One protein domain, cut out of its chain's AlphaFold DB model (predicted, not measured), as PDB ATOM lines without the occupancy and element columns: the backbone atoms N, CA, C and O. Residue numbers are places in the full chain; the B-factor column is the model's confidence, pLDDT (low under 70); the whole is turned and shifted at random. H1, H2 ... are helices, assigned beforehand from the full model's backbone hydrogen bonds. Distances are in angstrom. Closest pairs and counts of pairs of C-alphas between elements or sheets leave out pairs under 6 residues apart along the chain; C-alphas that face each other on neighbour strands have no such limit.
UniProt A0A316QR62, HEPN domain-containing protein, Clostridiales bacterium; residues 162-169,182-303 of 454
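What this domain is: This is residues 162 to 169 and 182 to 303 of the 454 residues of the protein "HEPN domain-containing protein" of Clostridiales bacterium (UniProt A0A316QR62). What is the main shape? Two long helices, H2 and H3, make a hairpin, and H5 and H6 form a layer on the far side of H3 from H2, each about perpendicular to H3. Short H1 packs on residues 241 to 245 of H3, and residues 247 to 261, with no named element, lead from H3 to short H4. How much is printed? The printed part has 130 residues with six named helices, H1 to H6 in chain order, and no named strand, so the class is all helix. It is compact, with a radius of gyration of the C-alphas of 14.6 A and spans of 41 by 31 by 29 A.

How they stand to each other: What meets the hub? H1, residues 163 to 166, touches the hub H3, residues 225 to 246, the closest C-alphas being those of Ser 166 and Thr 245, 5.9 A apart. H2, residues 193 to 215, touches H3 in a helical hairpin, opposite ways at a shallow tilt of 34 degrees, only just short of steep; the closest C-alphas, of Ala 205 and Arg 236, are 5.8 A apart. With residues 276 to 281 alone, H5, residues 270 to 282, touches H3 about perpendicular at 81 degrees; the closest C-alphas, of Gly 242 and Val 280, are 4.6 A apart. Where are the others? H6, residues 288 to 303, is close to H5 but not clearly touching, with C-alphas 281 and 291 5.8 A apart as the closest. H4, residues 262 to 265, is close to H6 but not clearly touching, the closest C-alphas, 262 and 301, being 7.3 A apart. Are the backbones in range? Every O i to N i+4 pair is within hydrogen-bond range in H2, H5 and H6, and 16 of 18 are in H3; H1 and H4 are too short for such a pair.

Where its parts are: Where does H1 begin? Its C-alpha 163 is at (183.301, -42.276, 10.203). How long are the longer helices? H2 measures 32.0 A, H3 31.6 A, H6 22.5 A and H5 17.8 A. Where does H6 end? Its C-alpha 303 is at (168.504, -55.041, 36.419).

The domain as a whole: Is the printed part cut? Residues 170 to 181 are not printed, with C-alphas 169 and 182 13.3 A apart across the cut. Which link is long? Of the links printed whole, H3 to H4 is long, with 15 residues. Is confidence low anywhere? No printed residue is under 70.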
ATOM      1  N   GLU A 162     182.354 -38.718  12.670       92.81
ATOM      2  CA  GLU A 162     183.365 -38.666  11.606       92.81
ATOM      3  C   GLU A 162     183.861 -40.067  11.184       92.81
ATOM      4  O   GLU A 162     185.043 -40.399  11.303       92.81
ATOM      5  N   PHE A 163     182.965 -40.915  10.665       92.81
ATOM      6  CA  PHE A 163     183.301 -42.276  10.203       92.81
ATOM      7  C   PHE A 163     184.448 -42.308   9.180       92.81
ATOM      8  O   PHE A 163     185.280 -43.219   9.202       92.81
ATOM      9  N   ALA A 164     184.512 -41.297   8.309       88.06
ATOM     10  CA  ALA A 164     185.491 -41.206   7.231       88.06
ATOM     11  C   ALA A 164     186.947 -41.139   7.728       88.06
ATOM     12  O   ALA A 164     187.827 -41.671   7.062       88.06
ATOM     13  N   ASN A 165     187.210 -40.570   8.911       86.25
ATOM     14  CA  ASN A 165     188.577 -40.409   9.430       86.25
ATOM     15  C   ASN A 165     189.274 -41.734   9.756       86.25
ATOM     16  O   ASN A 165     190.495 -41.785   9.862       86.25
ATOM     17  N   SER A 166     188.496 -42.794   9.961       81.25
ATOM     18  CA  SER A 166     189.001 -44.135  10.273       81.25
ATOM     19  C   SER A 166     188.750 -45.124   9.135       81.25
ATOM     20  O   SER A 166     188.904 -46.329   9.321       81.25
ATOM     21  N   PHE A 167     188.354 -44.626   7.961       84.38
ATOM     22  CA  PHE A 167     188.083 -45.428   6.779       84.38
ATOM     23  C   PHE A 167     189.207 -45.282   5.753       84.38
ATOM     24  O   PHE A 167     189.478 -44.186   5.269       84.38
ATOM     25  N   GLU A 168     189.795 -46.406   5.350       79.44
ATOM     26  CA  GLU A 168     190.673 -46.479   4.184       79.44
ATOM     27  C   GLU A 168     190.006 -47.335   3.110       79.44
ATOM     28  O   GLU A 168     189.787 -48.537   3.281       79.44
ATOM     29  N   ARG A 169     189.659 -46.698   1.992       74.94
ATOM     30  CA  ARG A 169     188.991 -47.358   0.872       74.94
ATOM     31  C   ARG A 169     189.969 -48.283   0.147       74.94
ATOM     32  O   ARG A 169     191.023 -47.836  -0.300       74.94
ATOM     33  N   ILE A 182     177.194 -43.800   2.612       88.69
ATOM     34  CA  ILE A 182     176.272 -44.601   3.410       88.69
ATOM     35  C   ILE A 182     174.932 -44.615   2.687       88.69
ATOM     36  O   ILE A 182     174.456 -43.578   2.216       88.69
ATOM     37  N   TYR A 183     174.339 -45.799   2.569       86.31
ATOM     38  CA  TYR A 183     173.048 -45.986   1.931       86.31
ATOM     39  C   TYR A 183     172.200 -46.958   2.742       86.31
ATOM     40  O   TYR A 183     172.343 -48.177   2.661       86.31
ATOM     41  N   LEU A 184     171.273 -46.400   3.517       89.00
ATOM     42  CA  LEU A 184     170.394 -47.196   4.365       89.00
ATOM     43  C   LEU A 184     169.323 -47.939   3.572       89.00
ATOM     44  O   LEU A 184     168.741 -48.852   4.130       89.00
ATOM     45  N   GLY A 185     169.064 -47.579   2.306       79.75
ATOM     46  CA  GLY A 185     167.961 -48.091   1.479       79.75
ATOM     47  C   GLY A 185     168.194 -49.455   0.813       79.75
ATOM     48  O   GLY A 185     167.233 -50.076   0.371       79.75
ATOM     49  N   ALA A 186     169.425 -49.980   0.795       72.00
ATOM     50  CA  ALA A 186     169.736 -51.277   0.189       72.00
ATOM     51  C   ALA A 186     170.819 -52.033   0.962       72.00
ATOM     52  O   ALA A 186     171.799 -51.454   1.419       72.00
ATOM     53  N   TRP A 187     170.671 -53.358   1.002       70.75
ATOM     54  CA  TRP A 187     171.626 -54.302   1.599       70.75
ATOM     55  C   TRP A 187     172.914 -54.489   0.788       70.75
ATOM     56  O   TRP A 187     173.872 -55.095   1.263       70.75
ATOM     57  N   LYS A 188     172.939 -53.984  -0.450       75.12
ATOM     58  CA  LYS A 188     174.133 -53.915  -1.289       75.12
ATOM     59  C   LYS A 188     174.093 -52.661  -2.157       75.12
ATOM     60  O   LYS A 188     173.181 -52.498  -2.962       75.12
ATOM     61  N   PHE A 189     175.082 -51.792  -1.999       79.75
ATOM     62  CA  PHE A 189     175.258 -50.562  -2.776       79.75
ATOM     63  C   PHE A 189     176.731 -50.278  -3.117       79.75
ATOM     64  O   PHE A 189     176.991 -49.525  -4.056       79.75
ATOM     65  N   SER A 190     177.688 -50.875  -2.393       78.81
ATOM     66  CA  SER A 190     179.124 -50.718  -2.640       78.81
ATOM     67  C   SER A 190     179.813 -52.050  -2.939       78.81
ATOM     68  O   SER A 190     179.379 -53.117  -2.501       78.81
ATOM     69  N   SER A 191     180.894 -51.981  -3.718       78.06
ATOM     70  CA  SER A 191     181.844 -53.078  -3.930       78.06
ATOM     71  C   SER A 191     182.999 -53.066  -2.927       78.06
ATOM     72  O   SER A 191     183.771 -54.018  -2.889       78.06
ATOM     73  N   ASP A 192     183.157 -51.988  -2.154       87.00
ATOM     74  CA  ASP A 192     184.068 -51.967  -1.013       87.00
ATOM     75  C   ASP A 192     183.358 -52.615   0.181       87.00
ATOM     76  O   ASP A 192     182.312 -52.145   0.633       87.00
ATOM     77  N   GLU A 193     183.895 -53.740   0.647       88.06
ATOM     78  CA  GLU A 193     183.248 -54.562   1.669       88.06
ATOM     79  C   GLU A 193     183.131 -53.832   3.011       88.06
ATOM     80  O   GLU A 193     182.096 -53.941   3.658       88.06
ATOM     81  N   ALA A 194     184.127 -53.039   3.413       91.12
ATOM     82  CA  ALA A 194     184.091 -52.325   4.690       91.12
ATOM     83  C   ALA A 194     183.039 -51.204   4.672       91.12
ATOM     84  O   ALA A 194     182.265 -51.056   5.618       91.12
ATOM     85  N   GLU A 195     182.953 -50.457   3.566       90.69
ATOM     86  CA  GLU A 195     181.885 -49.473   3.352       90.69
ATOM     87  C   GLU A 195     180.497 -50.131   3.351       90.69
ATOM     88  O   GLU A 195     179.551 -49.619   3.957       90.69
ATOM     89  N   GLN A 196     180.375 -51.289   2.697       90.19
ATOM     90  CA  GLN A 196     179.125 -52.033   2.668       90.19
ATOM     91  C   GLN A 196     178.709 -52.507   4.065       90.19
ATOM     92  O   GLN A 196     177.546 -52.341   4.439       90.19
ATOM     93  N   GLN A 197     179.640 -53.069   4.841       93.62
ATOM     94  CA  GLN A 197     179.351 -53.555   6.190       93.62
ATOM     95  C   GLN A 197     178.973 -52.416   7.138       93.62
ATOM     96  O   GLN A 197     178.009 -52.551   7.890       93.62
ATOM     97  N   LEU A 198     179.633 -51.255   7.047       95.81
ATOM     98  CA  LEU A 198     179.256 -50.087   7.844       95.81
ATOM     99  C   LEU A 198     177.813 -49.649   7.555       95.81
ATOM    100  O   LEU A 198     177.029 -49.418   8.476       95.81
ATOM    101  N   SER A 199     177.432 -49.570   6.278       94.25
ATOM    102  CA  SER A 199     176.060 -49.213   5.909       94.25
ATOM    103  C   SER A 199     175.045 -50.258   6.371       94.25
ATOM    104  O   SER A 199     173.950 -49.895   6.798       94.25
ATOM    105  N   ASN A 200     175.405 -51.546   6.332       94.31
ATOM    106  CA  ASN A 200     174.567 -52.619   6.864       94.31
ATOM    107  C   ASN A 200     174.374 -52.465   8.376       94.31
ATOM    108  O   ASN A 200     173.237 -52.507   8.838       94.31
ATOM    109  N   ALA A 201     175.441 -52.210   9.138       96.25
ATOM    110  CA  ALA A 201     175.351 -51.963  10.576       96.25
ATOM    111  C   ALA A 201     174.432 -50.766  10.886       96.25
ATOM    112  O   ALA A 201     173.528 -50.871  11.716       96.25
ATOM    113  N   LEU A 202     174.588 -49.651  10.163       97.62
ATOM    114  CA  LEU A 202     173.748 -48.458  10.326       97.62
ATOM    115  C   LEU A 202     172.284 -48.697   9.929       97.62
ATOM    116  O   LEU A 202     171.381 -48.159  10.578       97.62
ATOM    117  N   ARG A 203     172.028 -49.513   8.897       94.62
ATOM    118  CA  ARG A 203     170.671 -49.930   8.512       94.62
ATOM    119  C   ARG A 203     170.048 -50.816   9.584       94.62
ATOM    120  O   ARG A 203     168.903 -50.582   9.961       94.62
ATOM    121  N   VAL A 204     170.785 -51.798  10.102       94.25
ATOM    122  CA  VAL A 204     170.312 -52.679  11.179       94.25
ATOM    123  C   VAL A 204     169.971 -51.853  12.422       94.25
ATOM    124  O   VAL A 204     168.881 -52.010  12.965       94.25
ATOM    125  N   ALA A 205     170.822 -50.901  12.814       97.19
ATOM    126  CA  ALA A 205     170.510 -49.954  13.885       97.19
ATOM    127  C   ALA A 205     169.218 -49.165  13.619       97.19
ATOM    128  O   ALA A 205     168.403 -49.014  14.525       97.19
ATOM    129  N   CYS A 206     169.004 -48.699  12.383       96.69
ATOM    130  CA  CYS A 206     167.783 -47.991  11.999       96.69
ATOM    131  C   CYS A 206     166.551 -48.891  12.164       96.69
ATOM    132  O   CYS A 206     165.546 -48.460  12.723       96.69
ATOM    133  N   MET A 207     166.636 -50.154  11.736       94.06
ATOM    134  CA  MET A 207     165.555 -51.128  11.908       94.06
ATOM    135  C   MET A 207     165.271 -51.409  13.385       94.06
ATOM    136  O   MET A 207     164.110 -51.411  13.786       94.06
ATOM    137  N   TYR A 208     166.302 -51.567  14.220       95.12
ATOM    138  CA  TYR A 208     166.125 -51.722  15.667       95.12
ATOM    139  C   TYR A 208     165.466 -50.501  16.318       95.12
ATOM    140  O   TYR A 208     164.648 -50.673  17.221       95.12
ATOM    141  N   THR A 209     165.732 -49.282  15.836       97.06
ATOM    142  CA  THR A 209     164.991 -48.090  16.277       97.06
ATOM    143  C   THR A 209     163.496 -48.220  15.966       97.06
ATOM    144  O   THR A 209     162.664 -47.976  16.835       97.06
ATOM    145  N   LEU A 210     163.127 -48.666  14.760       96.06
ATOM    146  CA  LEU A 210     161.718 -48.861  14.384       96.06
ATOM    147  C   LEU A 210     161.046 -49.971  15.204       96.06
ATOM    148  O   LEU A 210     159.930 -49.788  15.695       96.06
ATOM    149  N   VAL A 211     161.740 -51.096  15.410       93.75
ATOM    150  CA  VAL A 211     161.281 -52.192  16.282       93.75
ATOM    151  C   VAL A 211     161.063 -51.684  17.707       93.75
ATOM    152  O   VAL A 211     160.043 -51.990  18.324       93.75
ATOM    153  N   GLY A 212     161.985 -50.871  18.222       94.12
ATOM    154  CA  GLY A 212     161.880 -50.268  19.545       94.12
ATOM    155  C   GLY A 212     160.669 -49.343  19.687       94.12
ATOM    156  O   GLY A 212     160.056 -49.314  20.754       94.12
ATOM    157  N   TYR A 213     160.288 -48.615  18.634       95.56
ATOM    158  CA  TYR A 213     159.085 -47.780  18.655       95.56
ATOM    159  C   TYR A 213     157.805 -48.625  18.650       95.56
ATOM    160  O   TYR A 213     156.835 -48.302  19.338       95.56
ATOM    161  N   TYR A 214     157.804 -49.716  17.882       94.12
ATOM    162  CA  TYR A 214     156.635 -50.575  17.711       94.12
ATOM    163  C   TYR A 214     156.380 -51.479  18.926       94.12
ATOM    164  O   TYR A 214     155.264 -51.513  19.446       94.12
ATOM    165  N   CYS A 215     157.419 -52.168  19.408       90.12
ATOM    166  CA  CYS A 215     157.327 -53.189  20.457       90.12
ATOM    167  C   CYS A 215     157.966 -52.793  21.795       90.12
ATOM    168  O   CYS A 215     157.835 -53.542  22.759       90.12
ATOM    169  N   GLY A 216     158.710 -51.689  21.863       86.00
ATOM    170  CA  GLY A 216     159.466 -51.320  23.057       86.00
ATOM    171  C   GLY A 216     158.688 -50.454  24.049       86.00
ATOM    172  O   GLY A 216     157.724 -49.766  23.717       86.00
ATOM    173  N   ASP A 217     159.194 -50.405  25.280       83.12
ATOM    174  CA  ASP A 217     158.549 -49.695  26.397       83.12
ATOM    175  C   ASP A 217     158.878 -48.194  26.454       83.12
ATOM    176  O   ASP A 217     158.431 -47.469  27.346       83.12
ATOM    177  N   ARG A 218     159.706 -47.705  25.522       84.00
ATOM    178  CA  ARG A 218     160.290 -46.355  25.589       84.00
ATOM    179  C   ARG A 218     159.545 -45.306  24.786       84.00
ATOM    180  O   ARG A 218     159.782 -44.130  25.023       84.00
ATOM    181  N   LYS A 219     158.647 -45.684  23.870       88.50
ATOM    182  CA  LYS A 219     158.005 -44.717  22.959       88.50
ATOM    183  C   LYS A 219     157.309 -43.567  23.699       88.50
ATOM    184  O   LYS A 219     157.460 -42.414  23.325       88.50
ATOM    185  N   ASN A 220     156.666 -43.872  24.830       89.31
ATOM    186  CA  ASN A 220     155.935 -42.899  25.649       89.31
ATOM    187  C   ASN A 220     156.846 -41.952  26.458       89.31
ATOM    188  O   ASN A 220     156.346 -41.088  27.172       89.31
ATOM    189  N   GLN A 221     158.169 -42.130  26.397       92.62
ATOM    190  CA  GLN A 221     159.146 -41.231  27.024       92.62
ATOM    191  C   GLN A 221     159.471 -40.023  26.131       92.62
ATOM    192  O   GLN A 221     160.133 -39.093  26.585       92.62
ATOM    193  N   TYR A 222     159.006 -40.031  24.880       96.06
ATOM    194  CA  TYR A 222     159.286 -39.010  23.878       96.06
ATOM    195  C   TYR A 222     158.003 -38.291  23.464       96.06
ATOM    196  O   TYR A 222     156.905 -38.831  23.567       96.06
ATOM    197  N   LEU A 223     158.154 -37.044  23.012       94.31
ATOM    198  CA  LEU A 223     157.031 -36.177  22.638       94.31
ATOM    199  C   LEU A 223     156.421 -36.517  21.275       94.31
ATOM    200  O   LEU A 223     155.259 -36.191  21.051       94.31
ATOM    201  N   SER A 224     157.213 -37.096  20.373       96.44
ATOM    202  CA  SER A 224     156.773 -37.535  19.050       96.44
ATOM    203  C   SER A 224     157.634 -38.683  18.536       96.44
ATOM    204  O   SER A 224     158.728 -38.936  19.063       96.44
ATOM    205  N   PHE A 225     157.171 -39.343  17.475       96.94
ATOM    206  CA  PHE A 225     157.939 -40.362  16.770       96.94
ATOM    207  C   PHE A 225     159.276 -39.825  16.246       96.94
ATOM    208  O   PHE A 225     160.291 -40.496  16.398       96.94
ATOM    209  N   GLU A 226     159.325 -38.625  15.662       95.69
ATOM    210  CA  GLU A 226     160.585 -38.108  15.109       95.69
ATOM    211  C   GLU A 226     161.612 -37.870  16.209       95.69
ATOM    212  O   GLU A 226     162.771 -38.248  16.060       95.69
ATOM    213  N   ARG A 227     161.173 -37.322  17.352       96.75
ATOM    214  CA  ARG A 227     162.067 -37.125  18.493       96.75
ATOM    215  C   ARG A 227     162.552 -38.455  19.057       96.75
ATOM    216  O   ARG A 227     163.725 -38.571  19.398       96.75
ATOM    217  N   TYR A 228     161.662 -39.445  19.139       97.75
ATOM    218  CA  TYR A 228     162.037 -40.811  19.484       97.75
ATOM    219  C   TYR A 228     163.106 -41.337  18.521       97.75
ATOM    220  O   TYR A 228     164.145 -41.808  18.971       97.75
ATOM    221  N   PHE A 229     162.863 -41.245  17.210       97.94
ATOM    222  CA  PHE A 229     163.736 -41.807  16.188       97.94
ATOM    223  C   PHE A 229     165.121 -41.171  16.228       97.94
ATOM    224  O   PHE A 229     166.105 -41.899  16.283       97.94
ATOM    225  N   GLU A 230     165.207 -39.841  16.253       97.31
ATOM    226  CA  GLU A 230     166.483 -39.124  16.307       97.31
ATOM    227  C   GLU A 230     167.278 -39.487  17.564       97.31
ATOM    228  O   GLU A 230     168.438 -39.886  17.458       97.31
ATOM    229  N   ASP A 231     166.644 -39.431  18.741       96.69
ATOM    230  CA  ASP A 231     167.326 -39.681  20.010       96.69
ATOM    231  C   ASP A 231     167.741 -41.148  20.158       96.69
ATOM    232  O   ASP A 231     168.835 -41.420  20.639       96.69
ATOM    233  N   GLU A 232     166.897 -42.106  19.766       97.25
ATOM    234  CA  GLU A 232     167.193 -43.541  19.863       97.25
ATOM    235  C   GLU A 232     168.149 -44.021  18.766       97.25
ATOM    236  O   GLU A 232     169.024 -44.852  19.039       97.25
ATOM    237  N   TYR A 233     168.041 -43.495  17.545       98.12
ATOM    238  CA  TYR A 233     168.987 -43.808  16.479       98.12
ATOM    239  C   TYR A 233     170.367 -43.224  16.780       98.12
ATOM    240  O   TYR A 233     171.358 -43.929  16.607       98.12
ATOM    241  N   TYR A 234     170.445 -42.015  17.351       97.88
ATOM    242  CA  TYR A 234     171.704 -41.411  17.799       97.88
ATOM    243  C   TYR A 234     172.505 -42.341  18.713       97.88
ATOM    244  O   TYR A 234     173.687 -42.574  18.464       97.88
ATOM    245  N   LYS A 235     171.869 -42.953  19.724       96.38
ATOM    246  CA  LYS A 235     172.559 -43.872  20.657       96.38
ATOM    247  C   LYS A 235     173.189 -45.047  19.914       96.38
ATOM    248  O   LYS A 235     174.313 -45.450  20.204       96.38
ATOM    249  N   ARG A 236     172.458 -45.591  18.939       97.50
ATOM    250  CA  ARG A 236     172.886 -46.745  18.141       97.50
ATOM    251  C   ARG A 236     174.005 -46.374  17.169       97.50
ATOM    252  O   ARG A 236     174.952 -47.141  17.033       97.50
ATOM    253  N   VAL A 237     173.939 -45.196  16.549       97.69
ATOM    254  CA  VAL A 237     175.011 -44.680  15.684       97.69
ATOM    255  C   VAL A 237     176.271 -44.371  16.497       97.69
ATOM    256  O   VAL A 237     177.349 -44.772  16.072       97.69
ATOM    257  N   SER A 238     176.149 -43.765  17.685       96.44
ATOM    258  CA  SER A 238     177.275 -43.534  18.608       96.44
ATOM    259  C   SER A 238     177.970 -44.849  18.985       96.44
ATOM    260  O   SER A 238     179.195 -44.963  18.910       96.44
ATOM    261  N   LEU A 239     177.190 -45.899  19.279       97.06
ATOM    262  CA  LEU A 239     177.722 -47.241  19.521       97.06
ATOM    263  C   LEU A 239     178.473 -47.797  18.302       97.06
ATOM    264  O   LEU A 239     179.611 -48.240  18.444       97.06
ATOM    265  N   ILE A 240     177.867 -47.749  17.109       97.25
ATOM    266  CA  ILE A 240     178.507 -48.209  15.864       97.25
ATOM    267  C   ILE A 240     179.792 -47.427  15.598       97.25
ATOM    268  O   ILE A 240     180.790 -48.027  15.220       97.25
ATOM    269  N   PHE A 241     179.804 -46.114  15.823       96.56
ATOM    270  CA  PHE A 241     180.993 -45.282  15.659       96.56
ATOM    271  C   PHE A 241     182.113 -45.678  16.631       96.56
ATOM    272  O   PHE A 241     183.272 -45.799  16.224       96.56
ATOM    273  N   GLY A 242     181.775 -45.958  17.892       94.81
ATOM    274  CA  GLY A 242     182.731 -46.442  18.891       94.81
ATOM    275  C   GLY A 242     183.340 -47.794  18.519       94.81
ATOM    276  O   GLY A 242     184.551 -47.975  18.648       94.81
ATOM    277  N   ILE A 243     182.531 -48.718  17.993       95.44
ATOM    278  CA  ILE A 243     183.012 -50.007  17.470       95.44
ATOM    279  C   ILE A 243     183.897 -49.762  16.244       95.44
ATOM    280  O   ILE A 243     185.063 -50.148  16.231       95.44
ATOM    281  N   TRP A 244     183.371 -49.049  15.247       95.38
ATOM    282  CA  TRP A 244     184.032 -48.762  13.978       95.38
ATOM    283  C   TRP A 244     185.423 -48.179  14.172       95.38
ATOM    284  O   TRP A 244     186.379 -48.683  13.599       95.38
ATOM    285  N   THR A 245     185.566 -47.151  15.005       93.88
ATOM    286  CA  THR A 245     186.858 -46.485  15.232       93.88
ATOM    287  C   THR A 245     187.857 -47.341  16.013       93.88
ATOM    288  O   THR A 245     189.056 -47.095  15.903       93.88
ATOM    289  N   SER A 246     187.394 -48.361  16.738       91.44
ATOM    290  CA  SER A 246     188.245 -49.260  17.532       91.44
ATOM    291  C   SER A 246     188.664 -50.529  16.788       91.44
ATOM    292  O   SER A 246     189.629 -51.172  17.188       91.44
ATOM    293  N   LEU A 247     187.950 -50.908  15.722       91.19
ATOM    294  CA  LEU A 247     188.271 -52.096  14.929       91.19
ATOM    295  C   LEU A 247     189.580 -51.923  14.152       91.19
ATOM    296  O   LEU A 247     189.740 -50.948  13.414       91.19
ATOM    297  N   GLU A 248     190.472 -52.907  14.237       87.88
ATOM    298  CA  GLU A 248     191.619 -53.017  13.325       87.88
ATOM    299  C   GLU A 248     191.154 -53.449  11.927       87.88
ATOM    300  O   GLU A 248     191.484 -52.808  10.929       87.88
ATOM    301  N   ASP A 249     190.320 -54.492  11.857       90.19
ATOM    302  CA  ASP A 249     189.683 -54.947  10.623       90.19
ATOM    303  C   ASP A 249     188.265 -54.382  10.493       90.19
ATOM    304  O   ASP A 249     187.317 -54.841  11.135       90.19
ATOM    305  N   LYS A 250     188.106 -53.390   9.612       91.56
ATOM    306  CA  LYS A 250     186.816 -52.739   9.346       91.56
ATOM    307  C   LYS A 250     185.758 -53.669   8.746       91.56
ATOM    308  O   LYS A 250     184.587 -53.304   8.738       91.56
ATOM    309  N   LEU A 251     186.131 -54.855   8.263       91.56
ATOM    310  CA  LEU A 251     185.178 -55.847   7.752       91.56
ATOM    311  C   LEU A 251     184.321 -56.477   8.857       91.56
ATOM    312  O   LEU A 251     183.263 -57.024   8.562       91.56
ATOM    313  N   GLN A 252     184.763 -56.384  10.112       91.81
ATOM    314  CA  GLN A 252     184.081 -56.967  11.269       91.81
ATOM    315  C   GLN A 252     183.002 -56.054  11.864       91.81
ATOM    316  O   GLN A 252     182.436 -56.377  12.904       91.81
ATOM    317  N   ILE A 253     182.733 -54.893  11.255       94.81
ATOM    318  CA  ILE A 253     181.721 -53.981  11.784       94.81
ATOM    319  C   ILE A 253     180.331 -54.615  11.732       94.81
ATOM    320  O   ILE A 253     179.851 -55.048  10.686       94.81
ATOM    321  N   GLU A 254     179.657 -54.589  12.874       93.81
ATOM    322  CA  GLU A 254     178.272 -55.006  13.020       93.81
ATOM    323  C   GLU A 254     177.564 -54.152  14.075       93.81
ATOM    324  O   GLU A 254     178.192 -53.528  14.935       93.81
ATOM    325  N   TYR A 255     176.234 -54.102  13.998       95.19
ATOM    326  CA  TYR A 255     175.435 -53.504  15.060       95.19
ATOM    327  C   TYR A 255     175.185 -54.527  16.164       95.19
ATOM    328  O   TYR A 255     174.633 -55.597  15.911       95.19
ATOM    329  N   VAL A 256     175.513 -54.153  17.400       95.25
ATOM    330  CA  VAL A 256     175.270 -54.973  18.590       95.25
ATOM    331  C   VAL A 256     174.105 -54.352  19.376       95.25
ATOM    332  O   VAL A 256     174.216 -53.200  19.804       95.25
ATOM    333  N   PRO A 257     172.989 -55.071  19.601       93.81
ATOM    334  CA  PRO A 257     171.735 -54.511  20.122       93.81
ATOM    335  C   PRO A 257     171.741 -54.245  21.644       93.81
ATOM    336  O   PRO A 257     170.894 -54.735  22.389       93.81
ATOM    337  N   LEU A 258     172.700 -53.447  22.135       94.44
ATOM    338  CA  LEU A 258     172.881 -53.125  23.564       94.44
ATOM    339  C   LEU A 258     171.816 -52.167  24.124       94.44
ATOM    340  O   LEU A 258     171.562 -52.150  25.332       94.44
ATOM    341  N   TYR A 259     171.190 -51.366  23.259       93.31
ATOM    342  CA  TYR A 259     170.072 -50.489  23.628       93.31
ATOM    343  C   TYR A 259     168.711 -51.195  23.586       93.31
ATOM    344  O   TYR A 259     167.707 -50.618  24.010       93.31
ATOM    345  N   ASP A 260     168.690 -52.446  23.130       90.44
ATOM    346  CA  ASP A 260     167.498 -53.260  22.931       90.44
ATOM    347  C   ASP A 260     167.420 -54.394  23.974       90.44
ATOM    348  O   ASP A 260     168.181 -54.446  24.943       90.44
ATOM    349  N   SER A 261     166.470 -55.319  23.796       88.62
ATOM    350  CA  SER A 261     166.361 -56.518  24.635       88.62
ATOM    351  C   SER A 261     167.631 -57.369  24.550       88.62
ATOM    352  O   SER A 261     168.054 -57.746  23.456       88.62
ATOM    353  N   PHE A 262     168.186 -57.767  25.701       91.69
ATOM    354  CA  PHE A 262     169.376 -58.628  25.766       91.69
ATOM    355  C   PHE A 262     169.174 -60.018  25.150       91.69
ATOM    356  O   PHE A 262     170.150 -60.686  24.816       91.69
ATOM    357  N   HIS A 263     167.932 -60.433  24.891       90.12
ATOM    358  CA  HIS A 263     167.638 -61.628  24.096       90.12
ATOM    359  C   HIS A 263     168.219 -61.560  22.678       90.12
ATOM    360  O   HIS A 263     168.522 -62.599  22.096       90.12
ATOM    361  N   ASN A 264     168.423 -60.352  22.145       90.25
ATOM    362  CA  ASN A 264     169.033 -60.127  20.837       90.25
ATOM    363  C   ASN A 264     170.564 -60.280  20.850       90.25
ATOM    364  O   ASN A 264     171.180 -60.239  19.795       90.25
ATOM    365  N   LEU A 265     171.181 -60.478  22.022       91.25
ATOM    366  CA  LEU A 265     172.611 -60.783  22.151       91.25
ATOM    367  C   LEU A 265     172.901 -62.289  22.033       91.25
ATOM    368  O   LEU A 265     174.046 -62.718  22.170       91.25
ATOM    369  N   ARG A 266     171.875 -63.122  21.802       79.00
ATOM    370  CA  ARG A 266     172.054 -64.562  21.582       79.00
ATOM    371  C   ARG A 266     172.955 -64.793  20.368       79.00
ATOM    372  O   ARG A 266     172.638 -64.351  19.272       79.00
ATOM    373  N   GLY A 267     174.038 -65.536  20.574       84.00
ATOM    374  CA  GLY A 267     175.037 -65.831  19.544       84.00
ATOM    375  C   GLY A 267     176.369 -65.112  19.758       84.00
ATOM    376  O   GLY A 267     177.381 -65.620  19.291       84.00
ATOM    377  N   LEU A 268     176.395 -64.015  20.528       91.06
ATOM    378  CA  LEU A 268     177.647 -63.392  20.966       91.06
ATOM    379  C   LEU A 268     178.305 -64.213  22.076       91.06
ATOM    380  O   LEU A 268     177.632 -64.707  22.989       91.06
ATOM    381  N   SER A 269     179.633 -64.321  22.028       92.31
ATOM    382  CA  SER A 269     180.389 -64.858  23.154       92.31
ATOM    383  C   SER A 269     180.625 -63.784  24.222       92.31
ATOM    384  O   SER A 269     180.575 -62.580  23.965       92.31
ATOM    385  N   LYS A 270     180.917 -64.227  25.452       93.88
ATOM    386  CA  LYS A 270     181.328 -63.341  26.554       93.88
ATOM    387  C   LYS A 270     182.507 -62.453  26.154       93.88
ATOM    388  O   LYS A 270     182.517 -61.278  26.504       93.88
ATOM    389  N   THR A 271     183.502 -63.034  25.490       92.75
ATOM    390  CA  THR A 271     184.732 -62.333  25.120       92.75
ATOM    391  C   THR A 271     184.431 -61.255  24.087       92.75
ATOM    392  O   THR A 271     184.755 -60.103  24.343       92.75
ATOM    393  N   ASP A 272     183.677 -61.585  23.032       92.38
ATOM    394  CA  ASP A 272     183.299 -60.615  21.993       92.38
ATOM    395  C   ASP A 272     182.554 -59.421  22.601       92.38
ATOM    396  O   ASP A 272     182.883 -58.265  22.338       92.38
ATOM    397  N   LEU A 273     181.585 -59.686  23.485       95.25
ATOM    398  CA  LEU A 273     180.829 -58.624  24.144       95.25
ATOM    399  C   LEU A 273     181.717 -57.759  25.054       95.25
ATOM    400  O   LEU A 273     181.557 -56.539  25.085       95.25
ATOM    401  N   ILE A 274     182.655 -58.362  25.793       95.50
ATOM    402  CA  ILE A 274     183.628 -57.614  26.603       95.50
ATOM    403  C   ILE A 274     184.505 -56.733  25.713       95.50
ATOM    404  O   ILE A 274     184.713 -55.569  26.054       95.50
ATOM    405  N   ASP A 275     184.986 -57.252  24.587       92.38
ATOM    406  CA  ASP A 275     185.875 -56.528  23.683       92.38
ATOM    407  C   ASP A 275     185.159 -55.363  23.006       92.38
ATOM    408  O   ASP A 275     185.680 -54.249  23.015       92.38
ATOM    409  N   ILE A 276     183.920 -55.564  22.550       94.19
ATOM    410  CA  ILE A 276     183.050 -54.497  22.034       94.19
ATOM    411  C   ILE A 276     182.835 -53.405  23.091       94.19
ATOM    412  O   ILE A 276     182.976 -52.212  22.813       94.19
ATOM    413  N   LEU A 277     182.512 -53.787  24.330       95.88
ATOM    414  CA  LEU A 277     182.269 -52.821  25.401       95.88
ATOM    415  C   LEU A 277     183.550 -52.075  25.802       95.88
ATOM    416  O   LEU A 277     183.497 -50.865  26.020       95.88
ATOM    417  N   LYS A 278     184.701 -52.758  25.880       93.56
ATOM    418  CA  LYS A 278     186.012 -52.130  26.121       93.56
ATOM    419  C   LYS A 278     186.347 -51.151  25.004       93.56
ATOM    420  O   LYS A 278     186.668 -50.005  25.306       93.56
ATOM    421  N   ALA A 279     186.211 -51.585  23.752       91.25
ATOM    422  CA  ALA A 279     186.448 -50.782  22.562       91.25
ATOM    423  C   ALA A 279     185.697 -49.452  22.644       91.25
ATOM    424  O   ALA A 279     186.315 -48.402  22.542       91.25
ATOM    425  N   VAL A 280     184.397 -49.477  22.945       94.19
ATOM    426  CA  VAL A 280     183.568 -48.263  23.019       94.19
ATOM    427  C   VAL A 280     183.879 -47.418  24.262       94.19
ATOM    428  O   VAL A 280     184.026 -46.198  24.169       94.19
ATOM    429  N   LEU A 281     183.989 -48.032  25.445       94.69
ATOM    430  CA  LEU A 281     184.161 -47.295  26.705       94.69
ATOM    431  C   LEU A 281     185.559 -46.675  26.851       94.69
ATOM    432  O   LEU A 281     185.691 -45.579  27.406       94.69
ATOM    433  N   ASP A 282     186.595 -47.326  26.323       92.44
ATOM    434  CA  ASP A 282     187.963 -46.802  26.331       92.44
ATOM    435  C   ASP A 282     188.239 -45.850  25.148       92.44
ATOM    436  O   ASP A 282     189.249 -45.147  25.165       92.44
ATOM    437  N   ASN A 283     187.339 -45.759  24.160       91.75
ATOM    438  CA  ASN A 283     187.550 -44.954  22.957       91.75
ATOM    439  C   ASN A 283     187.652 -43.447  23.259       91.75
ATOM    440  O   ASN A 283     186.688 -42.872  23.769       91.75
ATOM    441  N   PRO A 284     188.759 -42.759  22.938       90.94
ATOM    442  CA  PRO A 284     188.892 -41.327  23.203       90.94
ATOM    443  C   PRO A 284     188.001 -40.446  22.312       90.94
ATOM    444  O   PRO A 284     187.757 -39.301  22.677       90.94
ATOM    445  N   ASN A 285     187.503 -40.966  21.186       88.81
ATOM    446  CA  ASN A 285     186.651 -40.242  20.240       88.81
ATOM    447  C   ASN A 285     185.159 -40.303  20.601       88.81
ATOM    448  O   ASN A 285     184.349 -39.685  19.920       88.81
ATOM    449  N   ILE A 286     184.787 -41.070  21.632       92.12
ATOM    450  CA  ILE A 286     183.410 -41.138  22.127       92.12
ATOM    451  C   ILE A 286     183.265 -40.215  23.328       92.12
ATOM    452  O   ILE A 286     184.028 -40.309  24.299       92.12
ATOM    453  N   ASP A 287     182.242 -39.368  23.279       93.00
ATOM    454  CA  ASP A 287     181.949 -38.420  24.339       93.00
ATOM    455  C   ASP A 287     181.658 -39.109  25.674       93.00
ATOM    456  O   ASP A 287     181.090 -40.203  25.770       93.00
ATOM    457  N   LEU A 288     182.043 -38.434  26.758       93.00
ATOM    458  CA  LEU A 288     181.874 -38.959  28.110       93.00
ATOM    459  C   LEU A 288     180.401 -39.247  28.438       93.00
ATOM    460  O   LEU A 288     180.107 -40.204  29.160       93.00
ATOM    461  N   ASP A 289     179.485 -38.422  27.939       94.94
ATOM    462  CA  ASP A 289     178.059 -38.579  28.213       94.94
ATOM    463  C   ASP A 289     177.452 -39.756  27.440       94.94
ATOM    464  O   ASP A 289     176.664 -40.503  28.024       94.94
ATOM    465  N   ASP A 290     177.927 -40.041  26.226       94.56
ATOM    466  CA  ASP A 290     177.555 -41.243  25.471       94.56
ATOM    467  C   ASP A 290     178.032 -42.517  26.179       94.56
ATOM    468  O   ASP A 290     177.269 -43.472  26.360       94.56
ATOM    469  N   LYS A 291     179.262 -42.505  26.710       95.31
ATOM    470  CA  LYS A 291     179.775 -43.607  27.541       95.31
ATOM    471  C   LYS A 291     178.925 -43.813  28.789       95.31
ATOM    472  O   LYS A 291     178.600 -44.945  29.137       95.31
ATOM    473  N   LYS A 292     178.554 -42.738  29.496       94.88
ATOM    474  CA  LYS A 292     177.662 -42.835  30.667       94.88
ATOM    475  C   LYS A 292     176.286 -43.363  30.275       94.88
ATOM    476  O   LYS A 292     175.741 -44.187  31.006       94.88
ATOM    477  N   MET A 293     175.743 -42.925  29.141       95.19
ATOM    478  CA  MET A 293     174.462 -43.397  28.624       95.19
ATOM    479  C   MET A 293     174.499 -44.904  28.361       95.19
ATOM    480  O   MET A 293     173.605 -45.612  28.823       95.19
ATOM    481  N   LEU A 294     175.549 -45.413  27.704       96.44
ATOM    482  CA  LEU A 294     175.734 -46.851  27.501       96.44
ATOM    483  C   LEU A 294     175.848 -47.604  28.836       96.44
ATOM    484  O   LEU A 294     175.164 -48.601  29.038       96.44
ATOM    485  N   LYS A 295     176.645 -47.112  29.791       96.00
ATOM    486  CA  LYS A 295     176.769 -47.753  31.115       96.00
ATOM    487  C   LYS A 295     175.433 -47.814  31.859       96.00
ATOM    488  O   LYS A 295     175.063 -48.864  32.377       96.00
ATOM    489  N   ASN A 296     174.684 -46.713  31.873       95.06
ATOM    490  CA  ASN A 296     173.363 -46.659  32.497       95.06
ATOM    491  C   ASN A 296     172.385 -47.620  31.817       95.06
ATOM    492  O   ASN A 296     171.647 -48.320  32.506       95.06
ATOM    493  N   GLN A 297     172.416 -47.698  30.484       94.38
ATOM    494  CA  GLN A 297     171.629 -48.659  29.719       94.38
ATOM    495  C   GLN A 297     171.935 -50.099  30.145       94.38
ATOM    496  O   GLN A 297     171.008 -50.852  30.426       94.38
ATOM    497  N   LEU A 298     173.216 -50.474  30.232       95.81
ATOM    498  CA  LEU A 298     173.620 -51.824  30.633       95.81
ATOM    499  C   LEU A 298     173.130 -52.168  32.042       95.81
ATOM    500  O   LEU A 298     172.625 -53.266  32.256       95.81
ATOM    501  N   ILE A 299     173.226 -51.225  32.985       94.12
ATOM    502  CA  ILE A 299     172.743 -51.398  34.362       94.12
ATOM    503  C   ILE A 299     171.221 -51.577  34.389       94.12
ATOM    504  O   ILE A 299     170.726 -52.501  35.028       94.12
ATOM    505  N   VAL A 300     170.473 -50.713  33.695       92.25
ATOM    506  CA  VAL A 300     169.003 -50.780  33.657       92.25
ATOM    507  C   VAL A 300     168.539 -52.089  33.023       92.25
ATOM    508  O   VAL A 300     167.705 -52.780  33.606       92.25
ATOM    509  N   SER A 301     169.105 -52.463  31.875       91.56
ATOM    510  CA  SER A 301     168.749 -53.701  31.180       91.56
ATOM    511  C   SER A 301     169.136 -54.945  31.975       91.56
ATOM    512  O   SER A 301     168.320 -55.854  32.091       91.56
ATOM    513  N   ALA A 302     170.326 -54.983  32.587       93.38
ATOM    514  CA  ALA A 302     170.722 -56.092  33.454       93.38
ATOM    515  C   ALA A 302     169.806 -56.202  34.679       93.38
ATOM    516  O   ALA A 302     169.414 -57.300  35.054       93.38
ATOM    517  N   GLY A 303     169.415 -55.072  35.276       92.38
ATOM    518  CA  GLY A 303     168.504 -55.041  36.419       92.38
ATOM    519  C   GLY A 303     167.111 -55.558  36.065       92.38
ATOM    520  O   GLY A 303     166.556 -56.367  36.807       92.38
TER     521      GLY A 303